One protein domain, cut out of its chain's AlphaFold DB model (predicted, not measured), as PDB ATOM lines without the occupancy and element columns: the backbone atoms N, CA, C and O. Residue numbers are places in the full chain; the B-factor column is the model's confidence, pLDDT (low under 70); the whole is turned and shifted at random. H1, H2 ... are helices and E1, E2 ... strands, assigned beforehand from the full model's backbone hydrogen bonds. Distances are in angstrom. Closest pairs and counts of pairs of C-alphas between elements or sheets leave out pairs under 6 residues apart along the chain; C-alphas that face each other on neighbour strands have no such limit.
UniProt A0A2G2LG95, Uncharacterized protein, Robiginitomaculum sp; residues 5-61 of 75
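AT A GLANCE: This is residues 5 to 61 of the 75 residues of an uncharacterized protein of Robiginitomaculum sp (UniProt A0A2G2LG95). Two small three-stranded sheets, E2-E1-E6 and E3-E4-E5, are set at an angle to each other as a loosely formed, only partly closed barrel. The chain turns from one sheet to the other where E2 runs on into E3, and the short helix H1 joins E5 to E6 at the other end. The printed part has 57 residues, with six named strands and one named helix in the order E1, E2, E3, E4, E5, H1, E6; both sheets are antiparallel and the class is mostly strand. It is compact, with a radius of gyration of the C-alphas of 10.7 A, and rounded, spanning 30 by 25 by 21 A.

IN THESE COORDINATES: E1 is residues 5 to 10, 15.8 A long, beginning at C-alpha 5 at (162.150, 207.078, 202.725). E2, residues 17 to 20, is 10.0 A long, and E3, residues 23 to 26, is 10.2 A. E4, residues 31 to 36, covers 15.5 A and begins at C-alpha 31 at (169.995, 222.284, 199.566). E5 is residues 41 to 44, 10.6 A, and H1 is residues 45 to 49, 6.3 A. E6, residues 55 to 61, covers 15.9 A and ends at C-alpha 61 at (160.697, 207.167, 207.911).

HOW THE PARTS SIT: In the first sheet E1 is the inner strand. E1 and E2 form a hairpin, antiparallel at 150 degrees, with N 6 and O 19 2.7 A apart, within hydrogen-bond range. E1 and E6 are antiparallel at 160 degrees, with N 9 and O 57 at 2.8 A. E2 runs on into E3 across a break of 2 residues, at 85 degrees. E3, E4 and E5 form a meander, each strand the antiparallel neighbour of the one before. The hairpin of E3 and E4 has N 32 and O 25 at 2.8 A, and that of E4 and E5 has N 41 and O 36 at 2.8 A. Between the sheets, the closest C-alphas of E2 and E4 are those of Glu 20 and Ile 35, 6.1 A apart, and those of E5 and E6 are Phe 43 and Ala 55, 7.5 A apart. E1 is apart from E3, E4 and E5. H1 only grazes both sheets, the first with residues 45 to 49 and the second with residues 45 to 47. In H1 every O i to N i+4 pair is within hydrogen-bond range.

THE WHOLE: The two C-alphas farthest apart are those of Leu 13 and Asn 28, 30.6 A. The printed part has no cut. The link from E1 to E2, 6 residues, is short; the other links are tight. The mean pLDDT of the printed part is 92.0, and no printed residue is under 70.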
ATOM      1  N   GLU A   5     163.566 206.942 203.049       93.38
ATOM      2  CA  GLU A   5     162.150 207.078 202.725       93.38
ATOM      3  C   GLU A   5     161.590 208.322 203.426       93.38
ATOM      4  O   GLU A   5     161.800 208.538 204.622       93.38
ATOM      5  N   LEU A   6     160.883 209.148 202.663       92.00
ATOM      6  CA  LEU A   6     160.205 210.348 203.114       92.00
ATOM      7  C   LEU A   6     158.697 210.165 203.006       92.00
ATOM      8  O   LEU A   6     158.188 209.715 201.979       92.00
ATOM      9  N   VAL A   7     157.981 210.617 204.029       93.06
ATOM     10  CA  VAL A   7     156.559 210.954 203.931       93.06
ATOM     11  C   VAL A   7     156.474 212.463 203.778       93.06
ATOM     12  O   VAL A   7     156.843 213.202 204.690       93.06
ATOM     13  N   ILE A   8     155.993 212.917 202.625       92.00
ATOM     14  CA  ILE A   8     155.763 214.331 202.348       92.00
ATOM     15  C   ILE A   8     154.260 214.575 202.377       92.00
ATOM     16  O   ILE A   8     153.511 213.974 201.605       92.00
ATOM     17  N   ILE A   9     153.825 215.467 203.260       92.88
ATOM     18  CA  ILE A   9     152.459 215.978 203.290       92.88
ATOM     19  C   ILE A   9     152.449 217.277 202.495       92.88
ATOM     20  O   ILE A   9     153.158 218.225 202.829       92.88
ATOM     21  N   GLY A  10     151.685 217.305 201.410       91.25
ATOM     22  CA  GLY A  10     151.460 218.526 200.651       91.25
ATOM     23  C   GLY A  10     150.310 219.342 201.239       91.25
ATOM     24  O   GLY A  10     149.463 218.815 201.956       91.25
ATOM     25  N   LYS A  11     150.230 220.619 200.850       89.50
ATOM     26  CA  LYS A  11     149.118 221.521 201.226       89.50
ATOM     27  C   LYS A  11     147.745 221.035 200.744       89.50
ATOM     28  O   LYS A  11     146.708 221.509 201.205       89.50
ATOM     29  N   SER A  12     147.731 220.116 199.780       90.50
ATOM     30  CA  SER A  12     146.567 219.322 199.411       90.50
ATOM     31  C   SER A  12     146.904 217.836 199.523       90.50
ATOM     32  O   SER A  12     148.031 217.424 199.251       90.50
ATOM     33  N   LEU A  13     145.914 217.006 199.866       85.50
ATOM     34  CA  LEU A  13     146.117 215.556 199.972       85.50
ATOM     35  C   LEU A  13     146.591 214.917 198.658       85.50
ATOM     36  O   LEU A  13     147.268 213.897 198.699       85.50
ATOM     37  N   SER A  14     146.257 215.503 197.503       88.69
ATOM     38  CA  SER A  14     146.734 215.035 196.195       88.69
ATOM     39  C   SER A  14     148.218 215.307 195.943       88.69
ATOM     40  O   SER A  14     148.795 214.668 195.068       88.69
ATOM     41  N   ASP A  15     148.822 216.233 196.690       85.12
ATOM     42  CA  ASP A  15     150.253 216.543 196.605       85.12
ATOM     43  C   ASP A  15     151.082 215.700 197.590       85.12
ATOM     44  O   ASP A  15     152.311 215.648 197.492       85.12
ATOM     45  N   SER A  16     150.424 215.033 198.544       90.75
ATOM     46  CA  SER A  16     151.074 214.165 199.525       90.75
ATOM     47  C   SER A  16     151.575 212.871 198.886       90.75
ATOM     48  O   SER A  16     150.896 212.256 198.063       90.75
ATOM     49  N   GLN A  17     152.761 212.420 199.293       91.75
ATOM     50  CA  GLN A  17     153.387 211.221 198.740       91.75
ATOM     51  C   GLN A  17     154.376 210.577 199.710       91.75
ATOM     52  O   GLN A  17     154.935 211.230 200.589       91.75
ATOM     53  N   VAL A  18     154.622 209.287 199.496       91.75
ATOM     54  CA  VAL A  18     155.766 208.574 200.069       91.75
ATOM     55  C   VAL A  18     156.771 208.354 198.952       91.75
ATOM     56  O   VAL A  18     156.397 207.890 197.873       91.75
ATOM     57  N   CYS A  19     158.022 208.724 199.181       91.50
ATOM     58  CA  CYS A  19     159.072 208.643 198.172       91.50
ATOM     59  C   CYS A  19     160.428 208.358 198.814       91.50
ATOM     60  O   CYS A  19     160.584 208.456 200.024       91.50
ATOM     61  N   GLU A  20     161.408 207.998 197.998       94.38
ATOM     62  CA  GLU A  20     162.797 207.845 198.420       94.38
ATOM     63  C   GLU A  20     163.576 209.104 198.024       94.38
ATOM     64  O   GLU A  20     163.319 209.687 196.969       94.38
ATOM     65  N   VAL A  21     164.530 209.532 198.852       94.38
ATOM     66  CA  VAL A  21     165.474 210.586 198.467       94.38
ATOM     67  C   VAL A  21     166.350 210.050 197.343       94.38
ATOM     68  O   VAL A  21     167.203 209.190 197.575       94.38
ATOM     69  N   TYR A  22     166.150 210.577 196.140       94.62
ATOM     70  CA  TYR A  22     166.909 210.187 194.961       94.62
ATOM     71  C   TYR A  22     168.299 210.826 194.957       94.62
ATOM     72  O   TYR A  22     169.293 210.138 194.736       94.62
ATOM     73  N   ASP A  23     168.369 212.131 195.217       96.12
ATOM     74  CA  ASP A  23     169.625 212.881 195.256       96.12
ATOM     75  C   ASP A  23     169.497 214.124 196.149       96.12
ATOM     76  O   ASP A  23     168.388 214.562 196.473       96.12
ATOM     77  N   ILE A  24     170.639 214.682 196.548       95.19
ATOM     78  CA  ILE A  24     170.739 215.921 197.322       95.19
ATOM     79  C   ILE A  24     171.730 216.835 196.607       95.19
ATOM     80  O   ILE A  24     172.919 216.525 196.516       95.19
ATOM     81  N   LEU A  25     171.235 217.965 196.111       94.94
ATOM     82  CA  LEU A  25     172.030 218.937 195.368       94.94
ATOM     83  C   LEU A  25     172.227 220.213 196.184       94.94
ATOM     84  O   LEU A  25     171.374 220.584 196.985       94.94
ATOM     85  N   ASP A  26     173.338 220.903 195.934       94.38
ATOM     86  CA  ASP A  26     173.560 222.274 196.392       94.38
ATOM     87  C   ASP A  26     173.498 223.213 195.180       94.38
ATOM     88  O   ASP A  26     174.321 223.122 194.260       94.38
ATOM     89  N   VAL A  27     172.484 224.077 195.151       90.44
ATOM     90  CA  VAL A  27     172.225 225.014 194.057       90.44
ATOM     91  C   VAL A  27     172.141 226.429 194.620       90.44
ATOM     92  O   VAL A  27     171.160 226.811 195.250       90.44
ATOM     93  N   ASN A  28     173.158 227.247 194.336       92.69
ATOM     94  CA  ASN A  28     173.284 228.614 194.862       92.69
ATOM     95  C   ASN A  28     173.226 228.679 196.403       92.69
ATOM     96  O   ASN A  28     172.487 229.500 196.951       92.69
ATOM     97  N   ASP A  29     173.992 227.816 197.077       92.56
ATOM     98  CA  ASP A  29     174.074 227.705 198.542       92.56
ATOM     99  C   ASP A  29     172.764 227.227 199.199       92.56
ATOM    100  O   ASP A  29     172.483 227.529 200.365       92.56
ATOM    101  N   LYS A  30     171.933 226.499 198.444       93.69
ATOM    102  CA  LYS A  30     170.659 225.948 198.912       93.69
ATOM    103  C   LYS A  30     170.595 224.461 198.639       93.69
ATOM    104  O   LYS A  30     170.785 224.019 197.510       93.69
ATOM    105  N   GLU A  31     170.249 223.714 199.677       95.38
ATOM    106  CA  GLU A  31     169.995 222.284 199.566       95.38
ATOM    107  C   GLU A  31     168.662 222.029 198.846       95.38
ATOM    108  O   GLU A  31     167.602 222.506 199.276       95.38
ATOM    109  N   GLU A  32     168.719 221.254 197.767       94.25
ATOM    110  CA  GLU A  32     167.563 220.759 197.026       94.25
ATOM    111  C   GLU A  32     167.481 219.233 197.148       94.25
ATOM    112  O   GLU A  32     168.428 218.511 196.819       94.25
ATOM    113  N   ILE A  33     166.334 218.735 197.609       95.19
ATOM    114  CA  ILE A  33     166.054 217.304 197.741       95.19
ATOM    115  C   ILE A  33     165.322 216.834 196.490       95.19
ATOM    116  O   ILE A  33     164.166 217.206 196.261       95.19
ATOM    117  N   ILE A  34     165.981 215.993 195.692       94.50
ATOM    118  CA  ILE A  34     165.383 215.366 194.513       94.50
ATOM    119  C   ILE A  34     164.668 214.091 194.951       94.50
ATOM    120  O   ILE A  34     165.271 213.212 195.566       94.50
ATOM    121  N   ILE A  35     163.387 213.975 194.606       93.75
ATOM    122  CA  ILE A  35     162.565 212.792 194.910       93.75
ATOM    123  C   ILE A  35     162.194 212.007 193.648       93.75
ATOM    124  O   ILE A  35     161.981 210.799 193.702       93.75
ATOM    125  N   ASN A  36     162.146 212.673 192.489       90.81
ATOM    126  CA  ASN A  36     162.043 212.026 191.184       90.81
ATOM    127  C   ASN A  36     162.653 212.938 190.110       90.81
ATOM    128  O   ASN A  36     162.127 214.016 189.840       90.81
ATOM    129  N   ASN A  37     163.746 212.496 189.490       88.62
ATOM    130  CA  ASN A  37     164.427 213.264 188.449       88.62
ATOM    131  C   ASN A  37     163.650 213.278 187.117       88.62
ATOM    132  O   ASN A  37     163.552 214.318 186.470       88.62
ATOM    133  N   ASP A  38     163.039 212.153 186.732       90.56
ATOM    134  CA  ASP A  38     162.319 212.011 185.455       90.56
ATOM    135  C   ASP A  38     161.086 212.926 185.377       90.56
ATOM    136  O   ASP A  38     160.750 213.455 184.318       90.56
ATOM    137  N   GLU A  39     160.422 213.138 186.515       88.62
ATOM    138  CA  GLU A  39     159.261 214.025 186.647       88.62
ATOM    139  C   GLU A  39     159.631 215.431 187.152       88.62
ATOM    140  O   GLU A  39     158.743 216.257 187.360       88.62
ATOM    141  N   ASN A  40     160.927 215.706 187.348       87.06
ATOM    142  CA  ASN A  40     161.452 216.949 187.917       87.06
ATOM    143  C   ASN A  40     160.769 217.345 189.242       87.06
ATOM    144  O   ASN A  40     160.384 218.498 189.454       87.06
ATOM    145  N   LYS A  41     160.580 216.367 190.134       88.19
ATOM    146  CA  LYS A  41     160.014 216.573 191.470       88.19
ATOM    147  C   LYS A  41     161.131 216.741 192.489       88.19
ATOM    148  O   LYS A  41     161.941 215.833 192.703       88.19
ATOM    149  N   TYR A  42     161.117 217.892 193.147       92.75
ATOM    150  CA  TYR A  42     162.061 218.261 194.190       92.75
ATOM    151  C   TYR A  42     161.460 219.306 195.135       92.75
ATOM    152  O   TYR A  42     160.404 219.891 194.864       92.75
ATOM    153  N   PHE A  43     162.125 219.546 196.260       91.88
ATOM    154  CA  PHE A  43     161.862 220.709 197.104       91.88
ATOM    155  C   PHE A  43     163.167 221.266 197.672       91.88
ATOM    156  O   PHE A  43     164.135 220.538 197.871       91.88
ATOM    157  N   ILE A  44     163.179 222.571 197.935       93.69
ATOM    158  CA  ILE A  44     164.326 223.263 198.528       93.69
ATOM    159  C   ILE A  44     164.139 223.273 200.043       93.69
ATOM    160  O   ILE A  44     163.125 223.790 200.528       93.69
ATOM    161  N   THR A  45     165.103 222.737 200.792       92.81
ATOM    162  CA  THR A  45     165.006 222.581 202.253       92.81
ATOM    163  C   THR A  45     164.781 223.924 202.946       92.81
ATOM    164  O   THR A  45     163.896 224.048 203.789       92.81
ATOM    165  N   GLU A  46     165.492 224.973 202.530       95.06
ATOM    166  CA  GLU A  46     165.293 226.327 203.067       95.06
ATOM    167  C   GLU A  46     163.863 226.841 202.819       95.06
ATOM    168  O   GLU A  46     163.238 227.390 203.720       95.06
ATOM    169  N   MET A  47     163.297 226.621 201.624       94.44
ATOM    170  CA  MET A  47     161.920 227.043 201.334       94.44
ATOM    171  C   MET A  47     160.894 226.272 202.160       94.44
ATOM    172  O   MET A  47     159.843 226.828 202.484       94.44
ATOM    173  N   TYR A  48     161.167 225.005 202.473       93.19
ATOM    174  CA  TYR A  48     160.345 224.220 203.389       93.19
ATOM    175  C   TYR A  48     160.379 224.822 204.798       93.19
ATOM    176  O   TYR A  48     159.320 225.150 205.332       93.19
ATOM    177  N   LEU A  49     161.573 225.078 205.341       92.56
ATOM    178  CA  LEU A  49     161.747 225.692 206.664       92.56
ATOM    179  C   LEU A  49     161.107 227.090 206.763       92.56
ATOM    180  O   LEU A  49     160.579 227.459 207.809       92.56
ATOM    181  N   ASP A  50     161.096 227.838 205.660       95.00
ATOM    182  CA  ASP A  50     160.452 229.150 205.533       95.00
ATOM    183  C   ASP A  50     158.921 229.091 205.315       95.00
ATOM    184  O   ASP A  50     158.275 230.138 205.204       95.00
ATOM    185  N   GLY A  51     158.328 227.900 205.161       91.88
ATOM    186  CA  GLY A  51     156.899 227.709 204.853       91.88
ATOM    187  C   GLY A  51     156.484 228.087 203.419       91.88
ATOM    188  O   GLY A  51     155.294 228.161 203.092       91.88
ATOM    189  N   LYS A  52     157.458 228.334 202.536       94.31
ATOM    190  CA  LYS A  52     157.259 228.727 201.127       94.31
ATOM    191  C   LYS A  52     157.238 227.534 200.168       94.31
ATOM    192  O   LYS A  52     156.877 227.714 199.007       94.31
ATOM    193  N   SER A  53     157.620 226.344 200.629       93.19
ATOM    194  CA  SER A  53     157.558 225.107 199.844       93.19
ATOM    195  C   SER A  53     156.115 224.704 199.510       93.19
ATOM    196  O   SER A  53     155.142 225.186 200.105       93.19
ATOM    197  N   TRP A  54     155.980 223.816 198.526       92.06
ATOM    198  CA  TRP A  54     154.736 223.091 198.262       92.06
ATOM    199  C   TRP A  54     154.477 222.021 199.334       92.06
ATOM    200  O   TRP A  54     153.320 221.754 199.659       92.06
ATOM    201  N   ALA A  55     155.551 221.459 199.899       92.69
ATOM    202  CA  ALA A  55     155.495 220.555 201.035       92.69
ATOM    203  C   ALA A  55     155.092 221.340 202.289       92.69
ATOM    204  O   ALA A  55     155.684 222.379 202.595       92.69
ATOM    205  N   GLU A  56     154.072 220.846 202.980       93.06
ATOM    206  CA  GLU A  56     153.605 221.356 204.267       93.06
ATOM    207  C   GLU A  56     154.383 220.712 205.415       93.06
ATOM    208  O   GLU A  56     154.928 221.436 206.241       93.06
ATOM    209  N   ASP A  57     154.530 219.383 205.396       92.69
ATOM    210  CA  ASP A  57     155.344 218.626 206.351       92.69
ATOM    211  C   ASP A  57     156.185 217.557 205.646       92.69
ATOM    212  O   ASP A  57     155.771 216.972 204.642       92.69
ATOM    213  N   VAL A  58     157.372 217.280 206.189       91.00
ATOM    214  CA  VAL A  58     158.277 216.234 205.700       91.00
ATOM    215  C   VAL A  58     158.764 215.406 206.883       91.00
ATOM    216  O   VAL A  58     159.359 215.933 207.822       91.00
ATOM    217  N   PHE A  59     158.554 214.095 206.817       91.00
ATOM    218  CA  PHE A  59     159.016 213.142 207.822       91.00
ATOM    219  C   PHE A  59     159.975 212.143 207.189       91.00
ATOM    220  O   PHE A  59     159.687 211.594 206.127       91.00
ATOM    221  N   ILE A  60     161.092 211.870 207.864       88.38
ATOM    222  CA  ILE A  60     161.971 210.752 207.516       88.38
ATOM    223  C   ILE A  60     161.399 209.500 208.181       88.38
ATOM    224  O   ILE A  60     161.219 209.475 209.400       88.38
ATOM    225  N   VAL A  61     161.122 208.467 207.392       83.31
ATOM    226  CA  VAL A  61     160.697 207.167 207.911       83.31
ATOM    227  C   VAL A  61     161.942 206.412 208.360       83.31
ATOM    228  O   VAL A  61     162.703 205.884 207.545       83.31
TER     229      VAL A  61